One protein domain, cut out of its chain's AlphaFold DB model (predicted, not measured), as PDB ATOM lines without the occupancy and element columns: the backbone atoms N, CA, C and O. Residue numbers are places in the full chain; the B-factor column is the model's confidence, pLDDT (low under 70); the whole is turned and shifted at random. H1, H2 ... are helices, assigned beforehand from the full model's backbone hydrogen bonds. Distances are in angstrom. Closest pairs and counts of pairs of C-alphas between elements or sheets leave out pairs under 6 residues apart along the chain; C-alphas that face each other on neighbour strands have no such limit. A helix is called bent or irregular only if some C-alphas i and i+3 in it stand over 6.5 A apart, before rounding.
ATOM      1  N   SER A  22      14.870 -15.288 -14.925       78.62
ATOM      2  CA  SER A  22      14.277 -14.295 -15.830       78.62
ATOM      3  C   SER A  22      14.086 -12.939 -15.141       78.62
ATOM      4  O   SER A  22      14.545 -11.922 -15.656       78.62
ATOM      5  N   GLU A  23      13.478 -12.925 -13.953       84.31
ATOM      6  CA  GLU A  23      13.219 -11.711 -13.174       84.31
ATOM      7  C   GLU A  23      14.517 -11.042 -12.724       84.31
ATOM      8  O   GLU A  23      14.678  -9.831 -12.888       84.31
ATOM      9  N   LEU A  24      15.474 -11.829 -12.221       86.56
ATOM     10  CA  LEU A  24      16.797 -11.320 -11.859       86.56
ATOM     11  C   LEU A  24      17.499 -10.699 -13.072       86.56
ATOM     12  O   LEU A  24      18.074  -9.618 -12.973       86.56
ATOM     13  N   THR A  25      17.418 -11.350 -14.233       86.06
ATOM     14  CA  THR A  25      18.037 -10.854 -15.468       86.06
ATOM     15  C   THR A  25      17.438  -9.510 -15.889       86.06
ATOM     16  O   THR A  25      18.187  -8.575 -16.167       86.06
ATOM     17  N   GLU A  26      16.109  -9.364 -15.862       87.81
ATOM     18  CA  GLU A  26      15.435  -8.090 -16.165       87.81
ATOM     19  C   GLU A  26      15.798  -6.978 -15.175       87.81
ATOM     20  O   GLU A  26      16.019  -5.830 -15.569       87.81
ATOM     21  N   GLN A  27      15.905  -7.294 -13.883       88.69
ATOM     22  CA  GLN A  27      16.327  -6.322 -12.872       88.69
ATOM     23  C   GLN A  27      17.744  -5.808 -13.144       88.69
ATOM     24  O   GLN A  27      17.975  -4.597 -13.093       88.69
ATOM     25  N   ILE A  28      18.677  -6.701 -13.496       90.50
ATOM     26  CA  ILE A  28      20.051  -6.303 -13.813       90.50
ATOM     27  C   ILE A  28      20.064  -5.446 -15.088       90.50
ATOM     28  O   ILE A  28      20.656  -4.368 -15.062       90.50
ATOM     29  N   ILE A  29      19.348  -5.838 -16.153       90.69
ATOM     30  CA  ILE A  29      19.238  -5.060 -17.407       90.69
ATOM     31  C   ILE A  29      18.764  -3.627 -17.143       90.69
ATOM     32  O   ILE A  29      19.284  -2.684 -17.743       90.69
ATOM     33  N   ASN A  30      17.794  -3.456 -16.244       92.19
ATOM     34  CA  ASN A  30      17.251  -2.145 -15.894       92.19
ATOM     35  C   ASN A  30      18.190  -1.307 -15.009       92.19
ATOM     36  O   ASN A  30      18.034  -0.088 -14.948       92.19
ATOM     37  N   SER A  31      19.165  -1.934 -14.344       92.69
ATOM     38  CA  SER A  31      20.143  -1.260 -13.478       92.69
ATOM     39  C   SER A  31      21.448  -0.847 -14.172       92.69
ATOM     40  O   SER A  31      22.179  -0.021 -13.628       92.69
ATOM     41  N   VAL A  32      21.746  -1.390 -15.359       94.38
ATOM     42  CA  VAL A  32      23.008  -1.141 -16.078       94.38
ATOM     43  C   VAL A  32      22.801  -0.359 -17.378       94.38
ATOM     44  O   VAL A  32      21.702  -0.278 -17.927       94.38
ATOM     45  N   THR A  33      23.878   0.220 -17.914       92.69
ATOM     46  CA  THR A  33      23.862   0.945 -19.197       92.69
ATOM     47  C   THR A  33      25.086   0.588 -20.046       92.69
ATOM     48  O   THR A  33      25.985  -0.115 -19.595       92.69
ATOM     49  N   GLY A  34      25.122   1.038 -21.304       92.44
ATOM     50  CA  GLY A  34      26.280   0.827 -22.178       92.44
ATOM     51  C   GLY A  34      26.515  -0.644 -22.535       92.44
ATOM     52  O   GLY A  34      25.576  -1.366 -22.870       92.44
ATOM     53  N   ASP A  35      27.774  -1.077 -22.515       92.75
ATOM     54  CA  ASP A  35      28.165  -2.418 -22.970       92.75
ATOM     55  C   ASP A  35      27.764  -3.534 -21.997       92.75
ATOM     56  O   ASP A  35      27.431  -4.631 -22.441       92.75
ATOM     57  N   GLU A  36      27.692  -3.247 -20.695       90.94
ATOM     58  CA  GLU A  36      27.191  -4.196 -19.690       90.94
ATOM     59  C   GLU A  36      25.747  -4.598 -19.994       90.94
ATOM     60  O   GLU A  36      25.408  -5.783 -19.995       90.94
ATOM     61  N   LYS A  37      24.913  -3.615 -20.358       93.56
ATOM     62  CA  LYS A  37      23.525  -3.862 -20.754       93.56
ATOM     63  C   LYS A  37      23.445  -4.791 -21.963       93.56
ATOM     64  O   LYS A  37      22.701  -5.766 -21.922       93.56
ATOM     65  N   LYS A  38      24.263  -4.552 -22.995       91.88
ATOM     66  CA  LYS A  38      24.302  -5.398 -24.203       91.88
ATOM     67  C   LYS A  38      24.698  -6.840 -23.893       91.88
ATOM     68  O   LYS A  38      24.156  -7.762 -24.497       91.88
ATOM     69  N   ILE A  39      25.644  -7.048 -22.974       90.50
ATOM     70  CA  ILE A  39      26.081  -8.392 -22.567       90.50
ATOM     71  C   ILE A  39      24.927  -9.150 -21.904       90.50
ATOM     72  O   ILE A  39      24.697 -10.317 -22.220       90.50
ATOM     73  N   ILE A  40      24.175  -8.491 -21.020       89.06
ATOM     74  CA  ILE A  40      23.066  -9.133 -20.304       89.06
ATOM     75  C   ILE A  40      21.863  -9.349 -21.233       89.06
ATOM     76  O   ILE A  40      21.238 -10.408 -21.182       89.06
ATOM     77  N   GLU A  41      21.581  -8.413 -22.141       89.62
ATOM     78  CA  GLU A  41      20.588  -8.604 -23.207       89.62
ATOM     79  C   GLU A  41      20.958  -9.800 -24.098       89.62
ATOM     80  O   GLU A  41      20.118 -10.660 -24.355       89.62
ATOM     81  N   TYR A  42      22.232  -9.939 -24.491       88.12
ATOM     82  CA  TYR A  42      22.706 -11.118 -25.222       88.12
ATOM     83  C   TYR A  42      22.529 -12.409 -24.414       88.12
ATOM     84  O   TYR A  42      22.068 -13.414 -24.959       88.12
ATOM     85  N   PHE A  43      22.868 -12.398 -23.122       87.44
ATOM     86  CA  PHE A  43      22.672 -13.550 -22.244       87.44
ATOM     87  C   PHE A  43      21.198 -13.970 -22.190       87.44
ATOM     88  O   PHE A  43      20.892 -15.140 -22.424       87.44
ATOM     89  N   ARG A  44      20.278 -13.024 -21.980       88.81
ATOM     90  CA  ARG A  44      18.834 -13.288 -21.978       88.81
ATOM     91  C   ARG A  44      18.362 -13.838 -23.324       88.81
ATOM     92  O   ARG A  44      17.777 -14.916 -23.404       88.81
ATOM     93  N   ASP A  45      18.648 -13.105 -24.393       87.25
ATOM     94  CA  ASP A  45      18.017 -13.338 -25.686       87.25
ATOM     95  C   ASP A  45      18.638 -14.517 -26.429       87.25
ATOM     96  O   ASP A  45      17.942 -15.221 -27.161       87.25
ATOM     97  N   SER A  46      19.939 -14.750 -26.252       84.50
ATOM     98  CA  SER A  46      20.651 -15.827 -26.935       84.50
ATOM     99  C   SER A  46      20.812 -17.056 -26.055       84.50
ATOM    100  O   SER A  46      20.511 -18.144 -26.537       84.50
ATOM    101  N   ILE A  47      21.254 -16.909 -24.801       85.25
ATOM    102  CA  ILE A  47      21.640 -18.043 -23.944       85.25
ATOM    103  C   ILE A  47      20.444 -18.607 -23.184       85.25
ATOM    104  O   ILE A  47      20.138 -19.784 -23.366       85.25
ATOM    105  N   LEU A  48      19.735 -17.790 -22.396       83.06
ATOM    106  CA  LEU A  48      18.588 -18.261 -21.605       83.06
ATOM    107  C   LEU A  48      17.474 -18.813 -22.496       83.06
ATOM    108  O   LEU A  48      16.940 -19.887 -22.231       83.06
ATOM    109  N   ASN A  49      17.184 -18.123 -23.598       83.19
ATOM    110  CA  ASN A  49      16.162 -18.554 -24.550       83.19
ATOM    111  C   ASN A  49      16.631 -19.670 -25.505       83.19
ATOM    112  O   ASN A  49      15.868 -20.085 -26.375       83.19
ATOM    113  N   LEU A  50      17.878 -20.146 -25.387       87.00
ATOM    114  CA  LEU A  50      18.476 -21.180 -26.246       87.00
ATOM    115  C   LEU A  50      18.407 -20.875 -27.759       87.00
ATOM    116  O   LEU A  50      18.575 -21.771 -28.589       87.00
ATOM    117  N   ASN A  51      18.207 -19.612 -28.147       88.31
ATOM    118  CA  ASN A  51      18.070 -19.191 -29.545       88.31
ATOM    119  C   ASN A  51      19.308 -19.529 -30.384       88.31
ATOM    120  O   ASN A  51      19.199 -19.796 -31.584       88.31
ATOM    121  N   PHE A  52      20.488 -19.575 -29.760       91.69
ATOM    122  CA  PHE A  52      21.708 -20.012 -30.434       91.69
ATOM    123  C   PHE A  52      21.614 -21.460 -30.946       91.69
ATOM    124  O   PHE A  52      22.114 -21.740 -32.032       91.69
ATOM    125  N   LEU A  53      20.933 -22.365 -30.229       94.94
ATOM    126  CA  LEU A  53      20.741 -23.751 -30.668       94.94
ATOM    127  C   LEU A  53      19.810 -23.825 -31.882       94.94
ATOM    128  O   LEU A  53      20.101 -24.564 -32.816       94.94
ATOM    129  N   TYR A  54      18.739 -23.027 -31.917       94.12
ATOM    130  CA  TYR A  54      17.837 -22.967 -33.075       94.12
ATOM    131  C   TYR A  54      18.553 -22.497 -34.339       94.12
ATOM    132  O   TYR A  54      18.464 -23.164 -35.367       94.12
ATOM    133  N   ARG A  55      19.349 -21.427 -34.241       94.31
ATOM    134  CA  ARG A  55      20.159 -20.937 -35.371       94.31
ATOM    135  C   ARG A  55      21.166 -21.981 -35.854       94.31
ATOM    136  O   ARG A  55      21.375 -22.138 -37.053       94.31
ATOM    137  N   LYS A  56      21.798 -22.712 -34.929       96.44
ATOM    138  CA  LYS A  56      22.744 -23.784 -35.276       96.44
ATOM    139  C   LYS A  56      22.045 -24.978 -35.927       96.44
ATOM    140  O   LYS A  56      22.594 -25.540 -36.867       96.44
ATOM    141  N   LEU A  57      20.847 -25.340 -35.467       97.19
ATOM    142  CA  LEU A  57      20.042 -26.395 -36.082       97.19
ATOM    143  C   LEU A  57      19.626 -26.033 -37.509       97.19
ATOM    144  O   LEU A  57      19.742 -26.871 -38.396       97.19
ATOM    145  N   GLU A  58      19.171 -24.801 -37.731       97.56
ATOM    146  CA  GLU A  58      18.825 -24.298 -39.064       97.56
ATOM    147  C   GLU A  58      20.028 -24.376 -40.012       97.56
ATOM    148  O   GLU A  58      19.948 -25.043 -41.042       97.56
ATOM    149  N   ALA A  59      21.178 -23.826 -39.606       98.00
ATOM    150  CA  ALA A  59      22.403 -23.865 -40.404       98.00
ATOM    151  C   ALA A  59      22.844 -25.300 -40.755       98.00
ATOM    152  O   ALA A  59      23.244 -25.580 -41.883       98.00
ATOM    153  N   ILE A  60      22.759 -26.225 -39.795       98.31
ATOM    154  CA  ILE A  60      23.134 -27.627 -40.008       98.31
ATOM    155  C   ILE A  60      22.135 -28.364 -40.910       98.31
ATOM    156  O   ILE A  60      22.555 -29.190 -41.719       98.31
ATOM    157  N   ASN A  61      20.839 -28.049 -40.845       98.31
ATOM    158  CA  ASN A  61      19.855 -28.602 -41.779       98.31
ATOM    159  C   ASN A  61      20.085 -28.100 -43.213       98.31
ATOM    160  O   ASN A  61      20.075 -28.908 -44.137       98.31
ATOM    161  N   GLU A  62      20.364 -26.808 -43.402       98.38
ATOM    162  CA  GLU A  62      20.682 -26.270 -44.731       98.38
ATOM    163  C   GLU A  62      21.931 -26.920 -45.338       98.38
ATOM    164  O   GLU A  62      21.972 -27.214 -46.534       98.38
ATOM    165  N   LEU A  63      22.969 -27.139 -44.524       98.50
ATOM    166  CA  LEU A  63      24.186 -27.818 -44.966       98.50
ATOM    167  C   LEU A  63      23.909 -29.279 -45.322       98.50
ATOM    168  O   LEU A  63      24.393 -29.753 -46.345       98.50
ATOM    169  N   PHE A  64      23.094 -29.973 -44.529       98.25
ATOM    170  CA  PHE A  64      22.673 -31.332 -44.845       98.25
ATOM    171  C   PHE A  64      21.939 -31.424 -46.182       98.25
ATOM    172  O   PHE A  64      22.251 -32.310 -46.973       98.25
ATOM    173  N   ASP A  65      20.998 -30.519 -46.455       98.25
ATOM    174  CA  ASP A  65      20.250 -30.537 -47.713       98.25
ATOM    175  C   ASP A  65      21.180 -30.371 -48.920       98.25
ATOM    176  O   ASP A  65      21.105 -31.163 -49.861       98.25
ATOM    177  N   LYS A  66      22.135 -29.436 -48.840       97.94
ATOM    178  CA  LYS A  66      23.147 -29.225 -49.887       97.94
ATOM    179  C   LYS A  66      24.043 -30.450 -50.088       97.94
ATOM    180  O   LYS A  66      24.274 -30.860 -51.219       97.94
ATOM    181  N   ILE A  67      24.516 -31.065 -49.001       97.50
ATOM    182  CA  ILE A  67      25.373 -32.262 -49.062       97.50
ATOM    183  C   ILE A  67      24.597 -33.469 -49.600       97.50
ATOM    184  O   ILE A  67      25.145 -34.289 -50.331       97.50
ATOM    185  N   ARG A  68      23.308 -33.587 -49.276       96.38
ATOM    186  CA  ARG A  68      22.443 -34.644 -49.803       96.38
ATOM    187  C   ARG A  68      22.219 -34.493 -51.307       96.38
ATOM    188  O   ARG A  68      22.296 -35.483 -52.029       96.38
ATOM    189  N   GLU A  69      21.954 -33.280 -51.785       96.31
ATOM    190  CA  GLU A  69      21.850 -33.001 -53.224       96.31
ATOM    191  C   GLU A  69      23.170 -33.300 -53.948       96.31
ATOM    192  O   GLU A  69      23.175 -33.936 -55.004       96.31
ATOM    193  N   GLU A  70      24.290 -32.904 -53.343       95.19
ATOM    194  CA  GLU A  70      25.632 -33.206 -53.833       95.19
ATOM    195  C   GLU A  70      25.878 -34.720 -53.933       95.19
ATOM    196  O   GLU A  70      26.317 -35.201 -54.977       95.19
ATOM    197  N   HIS A  71      25.547 -35.477 -52.884       93.94
ATOM    198  CA  HIS A  71      25.673 -36.934 -52.837       93.94
ATOM    199  C   HIS A  71      24.898 -37.614 -53.974       93.94
ATOM    200  O   HIS A  71      25.445 -38.444 -54.703       93.94
ATOM    201  N   GLU A  72      23.638 -37.228 -54.183       94.00
ATOM    202  CA  GLU A  72      22.809 -37.770 -55.264       94.00
ATOM    203  C   GLU A  72      23.358 -37.429 -56.653       94.00
ATOM    204  O   GLU A  72      23.310 -38.260 -57.565       94.00
ATOM    205  N   ASN A  73      23.905 -36.224 -56.828       92.88
ATOM    206  CA  ASN A  73      24.579 -35.833 -58.062       92.88
ATOM    207  C   ASN A  73      25.851 -36.666 -58.294       92.88
ATOM    208  O   ASN A  73      26.061 -37.185 -59.391       92.88
ATOM    209  N   TYR A  74      26.665 -36.852 -57.253       92.38
ATOM    210  CA  TYR A  74      27.902 -37.628 -57.325       92.38
ATOM    211  C   TYR A  74      27.635 -39.098 -57.671       92.38
ATOM    212  O   TYR A  74      28.279 -39.654 -58.560       92.38
ATOM    213  N   ARG A  75      26.590 -39.707 -57.094       90.44
ATOM    214  CA  ARG A  75      26.139 -41.065 -57.456       90.44
ATOM    215  C   ARG A  75      25.730 -41.217 -58.922       90.44
ATOM    216  O   ARG A  75      25.727 -42.333 -59.437       90.44
ATOM    217  N   ARG A  76      25.385 -40.120 -59.602       91.75
ATOM    218  CA  ARG A  76      25.038 -40.086 -61.034       91.75
ATOM    219  C   ARG A  76      26.230 -39.729 -61.929       91.75
ATOM    220  O   ARG A  76      26.040 -39.528 -63.125       91.75
ATOM    221  N   GLY A  77      27.438 -39.658 -61.370       88.06
ATOM    222  CA  GLY A  77      28.662 -39.295 -62.087       88.06
ATOM    223  C   GLY A  77      28.895 -37.788 -62.208       88.06
ATOM    224  O   GLY A  77      29.745 -37.370 -62.992       88.06
ATOM    225  N   GLY A  78      28.142 -36.964 -61.472       89.00
ATOM    226  CA  GLY A  78      28.436 -35.541 -61.327       89.00
ATOM    227  C   GLY A  78      29.663 -35.295 -60.444       89.00
ATOM    228  O   GLY A  78      30.200 -36.220 -59.848       89.00
ATOM    229  N   TRP A  79      30.093 -34.041 -60.329       86.38
ATOM    230  CA  TRP A  79      31.158 -33.613 -59.415       86.38
ATOM    231  C   TRP A  79      30.752 -32.313 -58.716       86.38
ATOM    232  O   TRP A  79      29.775 -31.668 -59.112       86.38
ATOM    233  N   SER A  80      31.480 -31.932 -57.668       89.69
ATOM    234  CA  SER A  80      31.268 -30.663 -56.976       89.69
ATOM    235  C   SER A  80      32.563 -30.124 -56.374       89.69
ATOM    236  O   SER A  80      33.459 -30.892 -56.030       89.69
ATOM    237  N   ASP A  81      32.622 -28.802 -56.232       89.88
ATOM    238  CA  ASP A  81      33.668 -28.079 -55.511       89.88
ATOM    239  C   ASP A  81      32.997 -27.028 -54.613       89.88
ATOM    240  O   ASP A  81      32.344 -26.098 -55.094       89.88
ATOM    241  N   ASN A  82      33.044 -27.249 -53.300       93.50
ATOM    242  CA  ASN A  82      32.405 -26.422 -52.280       93.50
ATOM    243  C   ASN A  82      33.038 -26.690 -50.897       93.50
ATOM    244  O   ASN A  82      33.954 -27.492 -50.761       93.50
ATOM    245  N   ASN A  83      32.527 -26.026 -49.854       95.50
ATOM    246  CA  ASN A  83      33.003 -26.181 -48.471       95.50
ATOM    247  C   ASN A  83      31.897 -26.654 -47.510       95.50
ATOM    248  O   ASN A  83      31.913 -26.308 -46.331       95.50
ATOM    249  N   HIS A  84      30.875 -27.369 -47.990       97.62
ATOM    250  CA  HIS A  84      29.702 -27.707 -47.178       97.62
ATOM    251  C   HIS A  84      30.040 -28.631 -46.008       97.62
ATOM    252  O   HIS A  84      29.666 -28.310 -44.880       97.62
ATOM    253  N   LEU A  85      30.791 -29.711 -46.248       97.12
ATOM    254  CA  LEU A  85      31.241 -30.612 -45.183       97.12
ATOM    255  C   LEU A  85      32.080 -29.868 -44.134       97.12
ATOM    256  O   LEU A  85      31.733 -29.875 -42.955       97.12
ATOM    257  N   PHE A  86      33.095 -29.116 -44.572       96.44
ATOM    258  CA  PHE A  86      33.920 -28.290 -43.683       96.44
ATOM    259  C   PHE A  86      33.081 -27.309 -42.848       96.44
ATOM    260  O   PHE A  86      33.281 -27.166 -41.643       96.44
ATOM    261  N   ASN A  87      32.102 -26.640 -43.462       98.06
ATOM    262  CA  ASN A  87      31.224 -25.712 -42.753       98.06
ATOM    263  C   ASN A  87      30.332 -26.424 -41.725       98.06
ATOM    264  O   ASN A  87      30.025 -25.835 -40.684       98.06
ATOM    265  N   ALA A  88      29.919 -27.667 -41.990       98.19
ATOM    266  CA  ALA A  88      29.150 -28.471 -41.044       98.19
ATOM    267  C   ALA A  88      30.007 -28.851 -39.833       98.19
ATOM    268  O   ALA A  88      29.611 -28.569 -38.699       98.19
ATOM    269  N   GLU A  89      31.210 -29.380 -40.073       97.31
ATOM    270  CA  GLU A  89      32.199 -29.694 -39.034       97.31
ATOM    271  C   GLU A  89      32.498 -28.459 -38.178       97.31
ATOM    272  O   GLU A  89      32.353 -28.483 -36.954       97.31
ATOM    273  N   PHE A  90      32.827 -27.335 -38.820       97.25
ATOM    274  CA  PHE A  90      33.105 -26.079 -38.133       97.25
ATOM    275  C   PHE A  90      31.918 -25.624 -37.280       97.25
ATOM    276  O   PHE A  90      32.096 -25.219 -36.132       97.25
ATOM    277  N   THR A  91      30.695 -25.705 -37.808       97.56
ATOM    278  CA  THR A  91      29.489 -25.251 -37.106       97.56
ATOM    279  C   THR A  91      29.249 -26.034 -35.816       97.56
ATOM    280  O   THR A  91      28.938 -25.413 -34.790       97.56
ATOM    281  N   VAL A  92      29.427 -27.359 -35.847       97.31
ATOM    282  CA  VAL A  92      29.230 -28.242 -34.685       97.31
ATOM    283  C   VAL A  92      30.398 -28.158 -33.711       97.31
ATOM    284  O   VAL A  92      30.161 -27.954 -32.520       97.31
ATOM    285  N   LYS A  93      31.648 -28.215 -34.188       95.88
ATOM    286  CA  LYS A  93      32.841 -28.073 -33.332       95.88
ATOM    287  C   LYS A  93      32.851 -26.709 -32.626       95.88
ATOM    288  O   LYS A  93      33.130 -26.622 -31.432       95.88
ATOM    289  N   ASN A  94      32.456 -25.637 -33.319       96.00
ATOM    290  CA  ASN A  94      32.306 -24.310 -32.719       96.00
ATOM    291  C   ASN A  94      31.196 -24.264 -31.658       96.00
ATOM    292  O   ASN A  94      31.408 -23.673 -30.600       96.00
ATOM    293  N   LEU A  95      30.040 -24.892 -31.909       95.69
ATOM    294  CA  LEU A  95      28.969 -25.001 -30.915       95.69
ATOM    295  C   LEU A  95      29.454 -25.756 -29.671       95.69
ATOM    296  O   LEU A  95      29.277 -25.267 -28.561       95.69
ATOM    297  N   TYR A  96      30.100 -26.905 -29.849       94.00
ATOM    298  CA  TYR A  96      30.629 -27.696 -28.743       94.00
ATOM    299  C   TYR A  96      31.647 -26.913 -27.905       94.00
ATOM    300  O   TYR A  96      31.527 -26.846 -26.682       94.00
ATOM    301  N   ASN A  97      32.599 -26.237 -28.555       94.44
ATOM    302  CA  ASN A  97      33.570 -25.390 -27.864       94.44
ATOM    303  C   ASN A  97      32.893 -24.241 -27.115       94.44
ATOM    304  O   ASN A  97      33.257 -23.954 -25.976       94.44
ATOM    305  N   PHE A  98      31.888 -23.608 -27.722       93.38
ATOM    306  CA  PHE A  98      31.108 -22.564 -27.069       93.38
ATOM    307  C   PHE A  98      30.418 -23.085 -25.801       93.38
ATOM    308  O   PHE A  98      30.536 -22.462 -24.749       93.38
ATOM    309  N   LEU A  99      29.753 -24.239 -25.872       93.31
ATOM    310  CA  LEU A  99      29.089 -24.852 -24.719       93.31
ATOM    311  C   LEU A  99      30.087 -25.191 -23.609       93.31
ATOM    312  O   LEU A  99      29.881 -24.808 -22.460       93.31
ATOM    313  N   LYS A 100      31.201 -25.838 -23.966       90.88
ATOM    314  CA  LYS A 100      32.236 -26.275 -23.023       90.88
ATOM    315  C   LYS A 100      32.924 -25.106 -22.322       90.88
ATOM    316  O   LYS A 100      33.077 -25.136 -21.106       90.88
ATOM    317  N   LEU A 101      33.323 -24.073 -23.067       92.81
ATOM    318  CA  LEU A 101      34.006 -22.899 -22.506       92.81
ATOM    319  C   LEU A 101      33.101 -22.071 -21.585       92.81
ATOM    320  O   LEU A 101      33.605 -21.397 -20.693       92.81
ATOM    321  N   ASN A 102      31.784 -22.133 -21.793       87.62
ATOM    322  CA  ASN A 102      30.796 -21.422 -20.983       87.62
ATOM    323  C   ASN A 102      30.078 -22.333 -19.968       87.62
ATOM    324  O   ASN A 102      29.142 -21.879 -19.316       87.62
ATOM    325  N   CYS A 103      30.491 -23.600 -19.838       88.75
ATOM    326  CA  CYS A 103      29.884 -24.596 -18.947       88.75
ATOM    327  C   CYS A 103      28.355 -24.725 -19.106       88.75
ATOM    328  O   CYS A 103      27.626 -24.866 -18.124       88.75
ATOM    329  N   LEU A 104      27.857 -24.645 -20.343       88.81
ATOM    330  CA  LEU A 104      26.428 -24.733 -20.643       88.81
ATOM    331  C   LEU A 104      26.000 -26.195 -20.801       88.81
ATOM    332  O   LEU A 104      26.312 -26.824 -21.810       88.81
ATOM    333  N   CYS A 105      25.228 -26.704 -19.841       86.88
ATOM    334  CA  CYS A 105      24.663 -28.052 -19.888       86.88
ATOM    335  C   CYS A 105      23.389 -28.065 -20.746       86.88
ATOM    336  O   CYS A 105      22.301 -27.729 -20.269       86.88
ATOM    337  N   VAL A 106      23.519 -28.407 -22.028       89.12
ATOM    338  CA  VAL A 106      22.397 -28.445 -22.988       89.12
ATOM    339  C   VAL A 106      22.167 -29.822 -23.611       89.12
ATOM    340  O   VAL A 106      21.262 -29.998 -24.429       89.12
ATOM    341  N   GLU A 107      22.970 -30.806 -23.228       85.31
ATOM    342  CA  GLU A 107      23.041 -32.140 -23.819       85.31
ATOM    343  C   GLU A 107      21.736 -32.928 -23.644       85.31
ATOM    344  O   GLU A 107      21.399 -33.797 -24.453       85.31
ATOM    345  N   HIS A 108      20.943 -32.608 -22.617       84.44
ATOM    346  CA  HIS A 108      19.634 -33.216 -22.391       84.44
ATOM    347  C   HIS A 108      18.550 -32.684 -23.334       84.44
ATOM    348  O   HIS A 108      17.573 -33.402 -23.583       84.44
ATOM    349  N   TYR A 109      18.710 -31.478 -23.891       90.19
ATOM    350  CA  TYR A 109      17.688 -30.863 -24.731       90.19
ATOM    351  C   TYR A 109      17.565 -31.554 -26.090       90.19
ATOM    352  O   TYR A 109      18.540 -31.839 -26.788       90.19
ATOM    353  N   LYS A 110      16.313 -31.748 -26.520       92.31
ATOM    354  CA  LYS A 110      15.979 -32.350 -27.819       92.31
ATOM    355  C   LYS A 110      16.630 -31.611 -28.991       92.31
ATOM    356  O   LYS A 110      17.031 -32.250 -29.961       92.31
ATOM    357  N   ILE A 111      16.734 -30.285 -28.907       94.12
ATOM    358  CA  ILE A 111      17.308 -29.473 -29.980       94.12
ATOM    359  C   ILE A 111      18.798 -29.748 -30.178       94.12
ATOM    360  O   ILE A 111      19.214 -29.985 -31.306       94.12
ATOM    361  N   TYR A 112      19.575 -29.834 -29.095       95.06
ATOM    362  CA  TYR A 112      20.991 -30.186 -29.164       95.06
ATOM    363  C   TYR A 112      21.175 -31.579 -29.769       95.06
ATOM    364  O   TYR A 112      21.901 -31.744 -30.746       95.06
ATOM    365  N   LYS A 113      20.412 -32.566 -29.280       93.94
ATOM    366  CA  LYS A 113      20.414 -33.924 -29.845       93.94
ATOM    367  C   LYS A 113      20.068 -33.931 -31.335       93.94
ATOM    368  O   LYS A 113      20.626 -34.728 -32.078       93.94
ATOM    369  N   SER A 114      19.174 -33.051 -31.786       95.50
ATOM    370  CA  SER A 114      18.808 -32.942 -33.206       95.50
ATOM    371  C   SER A 114      19.961 -32.399 -34.053       95.50
ATOM    372  O   SER A 114      20.188 -32.911 -35.142       95.50
ATOM    373  N   ILE A 115      20.723 -31.424 -33.542       97.19
ATOM    374  CA  ILE A 115      21.928 -30.900 -34.209       97.19
ATOM    375  C   ILE A 115      22.966 -32.013 -34.372       97.19
ATOM    376  O   ILE A 115      23.449 -32.243 -35.477       97.19
ATOM    377  N   ILE A 116      23.272 -32.732 -33.287       96.56
ATOM    378  CA  ILE A 116      24.276 -33.805 -33.302       96.56
ATOM    379  C   ILE A 116      23.852 -34.963 -34.212       96.56
ATOM    380  O   ILE A 116      24.664 -35.464 -34.984       96.56
ATOM    381  N   ASN A 117      22.577 -35.367 -34.185       95.31
ATOM    382  CA  ASN A 117      22.094 -36.425 -35.075       95.31
ATOM    383  C   ASN A 117      22.093 -35.989 -36.546       95.31
ATOM    384  O   ASN A 117      22.482 -36.774 -37.404       95.31
ATOM    385  N   ARG A 118      21.759 -34.728 -36.849       97.06
ATOM    386  CA  ARG A 118      21.870 -34.205 -38.217       97.06
ATOM    387  C   ARG A 118      23.324 -34.164 -38.692       97.06
ATOM    388  O   ARG A 118      23.598 -34.485 -39.843       97.06
ATOM    389  N   TYR A 119      24.256 -33.814 -37.810       97.75
ATOM    390  CA  TYR A 119      25.686 -33.879 -38.107       97.75
ATOM    391  C   TYR A 119      26.157 -35.309 -38.390       97.75
ATOM    392  O   TYR A 119      26.842 -35.543 -39.379       97.75
ATOM    393  N   LEU A 120      25.714 -36.284 -37.595       96.56
ATOM    394  CA  LEU A 120      25.960 -37.700 -37.869       96.56
ATOM    395  C   LEU A 120      25.446 -38.112 -39.258       96.56
ATOM    396  O   LEU A 120      26.159 -38.786 -39.993       96.56
ATOM    397  N   GLU A 121      24.244 -37.685 -39.652       96.12
ATOM    398  CA  GLU A 121      23.715 -37.950 -40.997       96.12
ATOM    399  C   GLU A 121      24.609 -37.366 -42.109       96.12
ATOM    400  O   GLU A 121      24.819 -38.025 -43.130       96.12
ATOM    401  N   ILE A 122      25.168 -36.165 -41.902       97.50
ATOM    402  CA  ILE A 122      26.143 -35.538 -42.813       97.50
ATOM    403  C   ILE A 122      27.414 -36.389 -42.917       97.50
ATOM    404  O   ILE A 122      27.871 -36.668 -44.029       97.50
ATOM    405  N   LEU A 123      27.967 -36.832 -41.784       97.00
ATOM    406  CA  LEU A 123      29.167 -37.670 -41.757       97.00
ATOM    407  C   LEU A 123      28.935 -38.991 -42.499       97.00
ATOM    408  O   LEU A 123      29.758 -39.383 -43.319       97.00
ATOM    409  N   LEU A 124      27.795 -39.653 -42.273       95.44
ATOM    410  CA  LEU A 124      27.461 -40.920 -42.935       95.44
ATOM    411  C   LEU A 124      27.244 -40.760 -44.448       95.44
ATOM    412  O   LEU A 124      27.662 -41.630 -45.209       95.44
ATOM    413  N   LEU A 125      26.626 -39.661 -44.897       94.88
ATOM    414  CA  LEU A 125      26.515 -39.313 -46.324       94.88
ATOM    415  C   LEU A 125      27.885 -39.100 -46.966       94.88
ATOM    416  O   LEU A 125      28.188 -39.651 -48.024       94.88
ATOM    417  N   SER A 126      28.723 -38.313 -46.297       95.38
ATOM    418  CA  SER A 126      30.062 -37.980 -46.780       95.38
ATOM    419  C   SER A 126      30.970 -39.209 -46.790       95.38
ATOM    420  O   SER A 126      31.830 -39.352 -47.659       95.38
ATOM    421  N   TYR A 127      30.746 -40.130 -45.853       94.69
ATOM    422  CA  TYR A 127      31.403 -41.426 -45.816       94.69
ATOM    423  C   TYR A 127      30.948 -42.330 -46.968       94.69
ATOM    424  O   TYR A 127      31.795 -42.937 -47.619       94.69
ATOM    425  N   ASP A 128      29.652 -42.367 -47.304       93.88
ATOM    426  CA  ASP A 128      29.159 -43.128 -48.466       93.88
ATOM    427  C   ASP A 128      29.758 -42.628 -49.789       93.88
ATOM    428  O   ASP A 128      30.073 -43.427 -50.671       93.88
ATOM    429  N   ASN A 129      30.032 -41.322 -49.909       92.94
ATOM    430  CA  ASN A 129      30.751 -40.772 -51.066       92.94
ATOM    431  C   ASN A 129      32.133 -41.421 -51.264       92.94
ATOM    432  O   ASN A 129      32.602 -41.525 -52.398       92.94
ATOM    433  N   SER A 130      32.777 -41.927 -50.206       91.25
ATOM    434  CA  SER A 130      34.040 -42.664 -50.341       91.25
ATOM    435  C   SER A 130      33.914 -44.031 -51.015       91.25
ATOM    436  O   SER A 130      34.907 -44.548 -51.524       91.25
ATOM    437  N   TYR A 131      32.698 -44.570 -51.104       89.31
ATOM    438  CA  TYR A 131      32.401 -45.846 -51.755       89.31
ATOM    439  C   TYR A 131      31.923 -45.696 -53.204       89.31
ATOM    440  O   TYR A 131      31.962 -46.671 -53.949       89.31
ATOM    441  N   VAL A 132      31.503 -44.497 -53.627       86.12
ATOM    442  CA  VAL A 132      31.041 -44.247 -55.007       86.12
ATOM    443  C   VAL A 132      32.185 -44.398 -56.014       86.12
ATOM    444  O   VAL A 132      32.016 -45.035 -57.050       86.12
ATOM    445  N   ASN A 133      33.358 -43.849 -55.696       80.56
ATOM    446  CA  ASN A 133      34.582 -44.054 -56.468       80.56
ATOM    447  C   ASN A 133      35.767 -44.256 -55.504       80.56
ATOM    448  O   ASN A 133      36.411 -43.280 -55.108       80.56
ATOM    449  N   PRO A 134      36.036 -45.508 -55.086       74.69
ATOM    450  CA  PRO A 134      37.041 -45.810 -54.063       74.69
ATOM    451  C   PRO A 134      38.476 -45.444 -54.459       74.69
ATOM    452  O   PRO A 134      39.306 -45.198 -53.584       74.69
ATOM    453  N   GLU A 135      38.763 -45.406 -55.765       75.25
ATOM    454  CA  GLU A 135      40.077 -45.049 -56.314       75.25
ATOM    455  C   GLU A 135      40.147 -43.598 -56.805       75.25
ATOM    456  O   GLU A 135      41.142 -43.201 -57.413       75.25
ATOM    457  N   ALA A 136      39.113 -42.789 -56.537       69.69
ATOM    458  CA  ALA A 136      39.115 -41.380 -56.905       69.69
ATOM    459  C   ALA A 136      40.343 -40.675 -56.323       69.69
ATOM    460  O   ALA A 136      40.594 -40.704 -55.111       69.69
ATOM    461  N   SER A 137      41.086 -39.988 -57.191       71.38
ATOM    462  CA  SER A 137      42.085 -39.034 -56.733       71.38
ATOM    463  C   SER A 137      41.396 -37.872 -56.005       71.38
ATOM    464  O   SER A 137      40.180 -37.680 -56.089       71.38
ATOM    465  N   ILE A 138      42.175 -37.037 -55.313       69.38
ATOM    466  CA  ILE A 138      41.654 -35.816 -54.672       69.38
ATOM    467  C   ILE A 138      40.943 -34.894 -55.683       69.38
ATOM    468  O   ILE A 138      40.087 -34.114 -55.276       69.38
ATOM    469  N   PHE A 139      41.270 -35.004 -56.974       68.75
ATOM    470  CA  PHE A 139      40.691 -34.204 -58.053       68.75
ATOM    471  C   PHE A 139      39.445 -34.835 -58.692       68.75
ATOM    472  O   PHE A 139      38.716 -34.135 -59.386       68.75
ATOM    473  N   ASP A 140      39.184 -36.122 -58.441       72.38
ATOM    474  CA  ASP A 140      38.064 -36.870 -59.039       72.38
ATOM    475  C   ASP A 140      36.932 -37.149 -58.039       72.38
ATOM    476  O   ASP A 140      35.964 -37.843 -58.356       72.38
ATOM    477  N   ARG A 141      37.064 -36.643 -56.808       80.25
ATOM    478  CA  ARG A 141      36.081 -36.812 -55.733       80.25
ATOM    479  C   ARG A 141      35.171 -35.594 -55.611       80.25
ATOM    480  O   ARG A 141      35.547 -34.479 -55.954       80.25
ATOM    481  N   THR A 142      33.985 -35.812 -55.052       89.38
ATOM    482  CA  THR A 142      33.096 -34.723 -54.628       89.38
ATOM    483  C   THR A 142      33.660 -33.980 -53.411       89.38
ATOM    484  O   THR A 142      34.458 -34.546 -52.658       89.38
ATOM    485  N   ALA A 143      33.251 -32.729 -53.201       90.19
ATOM    486  CA  ALA A 143      33.737 -31.902 -52.098       90.19
ATOM    487  C   ALA A 143      33.449 -32.515 -50.716       90.19
ATOM    488  O   ALA A 143      34.320 -32.557 -49.846       90.19
ATOM    489  N   SER A 144      32.244 -33.052 -50.526       93.62
ATOM    490  CA  SER A 144      31.783 -33.678 -49.285       93.62
ATOM    491  C   SER A 144      32.198 -35.150 -49.214       93.62
ATOM    492  O   SER A 144      31.363 -36.053 -49.171       93.62
ATOM    493  N   TRP A 145      33.503 -35.411 -49.250       92.94
ATOM    494  CA  TRP A 145      34.077 -36.759 -49.227       92.94
ATOM    495  C   TRP A 145      34.814 -37.022 -47.913       92.94
ATOM    496  O   TRP A 145      35.722 -36.275 -47.548       92.94
ATOM    497  N   LEU A 146      34.464 -38.113 -47.225       93.38
ATOM    498  CA  LEU A 146      35.035 -38.484 -45.929       93.38
ATOM    499  C   LEU A 146      35.538 -39.929 -45.945       93.38
ATOM    500  O   LEU A 146      34.781 -40.853 -46.221       93.38
ATOM    501  N   LYS A 147      36.818 -40.143 -45.608       91.38
ATOM    502  CA  LYS A 147      37.406 -41.495 -45.577       91.38
ATOM    503  C   LYS A 147      37.214 -42.210 -44.253       91.38
ATOM    504  O   LYS A 147      37.014 -43.414 -44.254       91.38
ATOM    505  N   ASN A 148      37.378 -41.486 -43.151       94.81
ATOM    506  CA  ASN A 148      37.351 -41.997 -41.788       94.81
ATOM    507  C   ASN A 148      36.771 -40.896 -40.894       94.81
ATOM    508  O   ASN A 148      37.029 -39.726 -41.167       94.81
ATOM    509  N   LEU A 149      36.071 -41.260 -39.824       96.56
ATOM    510  CA  LEU A 149      35.698 -40.310 -38.772       96.56
ATOM    511  C   LEU A 149      36.893 -40.082 -37.841       96.56
ATOM    512  O   LEU A 149      37.588 -41.041 -37.481       96.56
ATOM    513  N   ASP A 150      37.129 -38.829 -37.464       96.50
ATOM    514  CA  ASP A 150      38.198 -38.468 -36.532       96.50
ATOM    515  C   ASP A 150      37.775 -38.655 -35.056       96.50
ATOM    516  O   ASP A 150      36.663 -39.098 -34.741       96.50
ATOM    517  N   LEU A 151      38.692 -38.372 -34.125       96.56
ATOM    518  CA  LEU A 151      38.411 -38.460 -32.690       96.56
ATOM    519  C   LEU A 151      37.318 -37.474 -32.252       96.56
ATOM    520  O   LEU A 151      36.465 -37.842 -31.441       96.56
ATOM    521  N   ASP A 152      37.340 -36.246 -32.771       95.25
ATOM    522  CA  ASP A 152      36.368 -35.214 -32.410       95.25
ATOM    523  C   ASP A 152      34.967 -35.629 -32.864       95.25
ATOM    524  O   ASP A 152      34.014 -35.520 -32.095       95.25
ATOM    525  N   ASP A 153      34.839 -36.149 -34.086       96.12
ATOM    526  CA  ASP A 153      33.591 -36.654 -34.647       96.12
ATOM    527  C   ASP A 153      32.990 -37.714 -33.735       96.12
ATOM    528  O   ASP A 153      31.828 -37.612 -33.332       96.12
ATOM    529  N   VAL A 154      33.798 -38.708 -33.357       96.25
ATOM    530  CA  VAL A 154      33.379 -39.806 -32.482       96.25
ATOM    531  C   VAL A 154      32.953 -39.279 -31.109       96.25
ATOM    532  O   VAL A 154      31.888 -39.657 -30.613       96.25
ATOM    533  N   GLN A 155      33.723 -38.369 -30.509       94.19
ATOM    534  CA  GLN A 155      33.392 -37.767 -29.213       94.19
ATOM    535  C   GLN A 155      32.120 -36.910 -29.254       94.19
ATOM    536  O   GLN A 155      31.373 -36.882 -28.275       94.19
ATOM    537  N   LEU A 156      31.851 -36.234 -30.371       94.12
ATOM    538  CA  LEU A 156      30.667 -35.395 -30.546       94.12
ATOM    539  C   LEU A 156      29.392 -36.219 -30.732       94.12
ATOM    540  O   LEU A 156      28.361 -35.889 -30.140       94.12
ATOM    541  N   ILE A 157      29.437 -37.279 -31.546       94.25
ATOM    542  CA  ILE A 157      28.234 -38.050 -31.886       94.25
ATOM    543  C   ILE A 157      27.808 -38.992 -30.759       94.25
ATOM    544  O   ILE A 157      26.616 -39.098 -30.470       94.25
ATOM    545  N   LEU A 158      28.755 -39.662 -30.092       92.88
ATOM    546  CA  LEU A 158      28.465 -40.760 -29.162       92.88
ATOM    547  C   LEU A 158      27.522 -40.403 -28.004       92.88
ATOM    548  O   LEU A 158      26.646 -41.219 -27.695       92.88
ATOM    549  N   PRO A 159      27.624 -39.227 -27.355       89.00
ATOM    550  CA  PRO A 159      26.747 -38.894 -26.235       89.00
ATOM    551  C   PRO A 159      25.264 -38.805 -26.625       89.00
ATOM    552  O   PRO A 159      24.390 -39.066 -25.797       89.00
ATOM    553  N   SER A 160      24.972 -38.437 -27.878       88.50
ATOM    554  CA  SER A 160      23.614 -38.140 -28.364       88.50
ATOM    555  C   SER A 160      23.174 -38.992 -29.560       88.50
ATOM    556  O   SER A 160      22.146 -38.692 -30.170       88.50
ATOM    557  N   ILE A 161      23.930 -40.044 -29.877       90.75
ATOM    558  CA  ILE A 161      23.713 -40.899 -31.044       90.75
ATOM    559  C   ILE A 161      22.335 -41.569 -31.010       90.75
ATOM    560  O   ILE A 161      21.952 -42.218 -30.032       90.75
ATOM    561  N   ASP A 162      21.588 -41.444 -32.105       91.06
ATOM    562  CA  ASP A 162      20.386 -42.235 -32.341       91.06
ATOM    563  C   ASP A 162      20.709 -43.439 -33.231       91.06
ATOM    564  O   ASP A 162      20.784 -43.353 -34.460       91.06
ATOM    565  N   PHE A 163      20.846 -44.612 -32.611       90.81
ATOM    566  CA  PHE A 163      21.101 -45.852 -33.341       90.81
ATOM    567  C   PHE A 163      19.981 -46.238 -34.313       90.81
ATOM    568  O   PHE A 163      20.225 -47.038 -35.215       90.81
ATOM    569  N   LYS A 164      18.758 -45.701 -34.193       91.06
ATOM    570  CA  LYS A 164      17.725 -45.914 -35.220       91.06
ATOM    571  C   LYS A 164      18.110 -45.227 -36.526       91.06
ATOM    572  O   LYS A 164      17.944 -45.836 -37.581       91.06
ATOM    573  N   VAL A 165      18.654 -44.011 -36.442       86.81
ATOM    574  CA  VAL A 165      19.180 -43.268 -37.594       86.81
ATOM    575  C   VAL A 165      20.369 -44.023 -38.173       86.81
ATOM    576  O   VAL A 165      20.336 -44.385 -39.342       86.81
ATOM    577  N   VAL A 166      21.350 -44.399 -37.348       89.19
ATOM    578  CA  VAL A 166      22.515 -45.182 -37.803       89.19
ATOM    579  C   VAL A 166      22.085 -46.443 -38.562       89.19
ATOM    580  O   VAL A 166      22.510 -46.674 -39.690       89.19
ATOM    581  N   ASN A 167      21.172 -47.231 -37.989       88.25
ATOM    582  CA  ASN A 167      20.693 -48.465 -38.612       88.25
ATOM    583  C   ASN A 167      19.952 -48.237 -39.938       88.25
ATOM    584  O   ASN A 167      19.979 -49.116 -40.797       88.25
ATOM    585  N   LEU A 168      19.267 -47.103 -40.111       89.12
ATOM    586  CA  LEU A 168      18.624 -46.753 -41.378       89.12
ATOM    587  C   LEU A 168      19.675 -46.538 -42.475       89.12
ATOM    588  O   LEU A 168      19.532 -47.071 -43.571       89.12
ATOM    589  N   TYR A 169      20.743 -45.813 -42.155       87.25
ATOM    590  CA  TYR A 169      21.829 -45.514 -43.085       87.25
ATOM    591  C   TYR A 169      22.598 -46.777 -43.488       87.25
ATOM    592  O   TYR A 169      22.739 -47.051 -44.675       87.25
ATOM    593  N   PHE A 170      22.965 -47.630 -42.526       87.38
ATOM    594  CA  PHE A 170      23.646 -48.908 -42.800       87.38
ATOM    595  C   PHE A 170      22.839 -49.869 -43.688       87.38
ATOM    596  O   PHE A 170      23.409 -50.762 -44.305       87.38
ATOM    597  N   ARG A 171      21.507 -49.735 -43.738       88.38
ATOM    598  CA  ARG A 171      20.657 -50.552 -44.622       88.38
ATOM    599  C   ARG A 171      20.597 -50.025 -46.050       88.38
ATOM    600  O   ARG A 171      20.298 -50.801 -46.952       88.38
ATOM    601  N   ASN A 172      20.814 -48.727 -46.232       86.69
ATOM    602  CA  ASN A 172      20.555 -48.038 -47.491       86.69
ATOM    603  C   ASN A 172      21.840 -47.663 -48.241       86.69
ATOM    604  O   ASN A 172      21.769 -47.379 -49.437       86.69
ATOM    605  N   TYR A 173      22.980 -47.610 -47.548       87.06
ATOM    606  CA  TYR A 173      24.256 -47.124 -48.079       87.06
ATOM    607  C   TYR A 173      25.216 -48.264 -48.416       87.06
ATOM    608  O   TYR A 173      24.952 -49.438 -48.154       87.06
ATOM    609  N   SER A 174      26.329 -47.911 -49.050       86.94
ATOM    610  CA  SER A 174      27.260 -48.833 -49.705       86.94
ATOM    611  C   SER A 174      28.248 -49.497 -48.738       86.94
ATOM    612  O   SER A 174      29.126 -50.245 -49.167       86.94
ATOM    613  N   PHE A 175      28.114 -49.243 -47.435       88.56
ATOM    614  CA  PHE A 175      29.006 -49.734 -46.392       88.56
ATOM    615  C   PHE A 175      28.251 -50.479 -45.287       88.56
ATOM    616  O   PHE A 175      27.124 -50.148 -44.928       88.56
ATOM    617  N   SER A 176      28.914 -51.477 -44.699       88.88
ATOM    618  CA  SER A 176      28.406 -52.245 -43.553       88.88
ATOM    619  C   SER A 176      29.160 -51.968 -42.251       88.88
ATOM    620  O   SER A 176      28.792 -52.512 -41.210       88.88
ATOM    621  N   LYS A 177      30.240 -51.184 -42.321       92.50
ATOM    622  CA  LYS A 177      31.088 -50.737 -41.211       92.50
ATOM    623  C   LYS A 177      31.628 -49.339 -41.507       92.50
ATOM    624  O   LYS A 177      31.695 -48.952 -42.669       92.50
ATOM    625  N   ILE A 178      32.018 -48.618 -40.462       94.06
ATOM    626  CA  ILE A 178      32.612 -47.282 -40.514       94.06
ATOM    627  C   ILE A 178      34.087 -47.376 -40.134       94.06
ATOM    628  O   ILE A 178      34.446 -48.000 -39.135       94.06
ATOM    629  N   LYS A 179      34.940 -46.694 -40.895       95.69
ATOM    630  CA  LYS A 179      36.339 -46.481 -40.523       95.69
ATOM    631  C   LYS A 179      36.459 -45.259 -39.624       95.69
ATOM    632  O   LYS A 179      35.893 -44.207 -39.913       95.69
ATOM    633  N   VAL A 180      37.232 -45.398 -38.557       97.12
ATOM    634  CA  VAL A 180      37.596 -44.307 -37.646       97.12
ATOM    635  C   VAL A 180      39.120 -44.253 -37.530       97.12
ATOM    636  O   VAL A 180      39.792 -45.232 -37.869       97.12
TER     637      VAL A 180
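This is residues 22 to 180 of the 297 residues of an uncharacterized protein of Streptococcus oralis SK313 (UniProt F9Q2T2). A long rod of helices: H3, H4 and H5 make an up-and-down bundle, each running against the one before, and the short H6 and H7 pack on H5. Beyond one end of the bundle a helical hairpin of H1 and H2 lengthens the rod. The printed part has 159 residues with seven named helices, H1 to H7 in order, and no named strand; its class is all helix. The whole is loose, with a radius of gyration of the C-alphas of 19.1 A and spans of 64 by 30 by 22 A.

H1, residues 22 to 31, touches H2, residues 34 to 48, at a shallow tilt of 11 degrees, opposite ways; this hairpin's closest C-alphas, of Ile 29 and Lys 37, are 5.6 A apart. H2 is close to but not clearly touching H3, residues 51 to 75, at a steep tilt of 59 degrees. H3 touches H4, residues 84 to 101, with residues 56 to 67 alone, a hairpin at a shallow tilt of 25 degrees; the closest C-alphas, of Leu 63 and His 84, are 5.9 A apart. The hub is H5, residues 110 to 132, which touches four helices. It runs the same way as H3 at a shallow tilt of 18 degrees, with the C-alphas of Leu 57 and Ile 115 closest at 5.2 A. H4 and H5 form a hairpin at a shallow tilt of 34 degrees, only just short of steep, with the C-alphas of Ala 88 and Tyr 119 closest at 7.1 A. H6, residues 151 to 160, touches H5 at a steep tilt of 47 degrees, with the C-alphas of Lys 113 and Ser 160 closest at 5.5 A. H7, residues 163 to 172, touches H5 at a shallow tilt of 23 degrees, with the C-alphas of Leu 124 and Tyr 169 closest at 7.3 A. H6 and H7 are apart. Every O i to N i+4 pair is within hydrogen-bond range in H1, H3, H4 and H7, against 10 of 11 in H2, 17 of 19 in H5 and 4 of 6 in H6.

H1 begins at C-alpha 22, at (14.277, -14.295, -15.830). H2 is 20.6 A long, H3 36.4 A, H4 25.5 A and H5 33.3 A. H5 begins at C-alpha 110, at (15.979, -32.350, -27.819). H6 is irregular, but only just: C-alphas 156 and 159 are 6.8 A apart. H7 ends at C-alpha 172, at (20.555, -48.038, -47.491).

The two C-alphas farthest apart, of Ser 31 and Glu 135, are 64.4 A apart. The printed part has no cut. The link from H5 to H6, residues 133 to 150, is long. The pLDDT is under 70 at residues 136, 138 and 139.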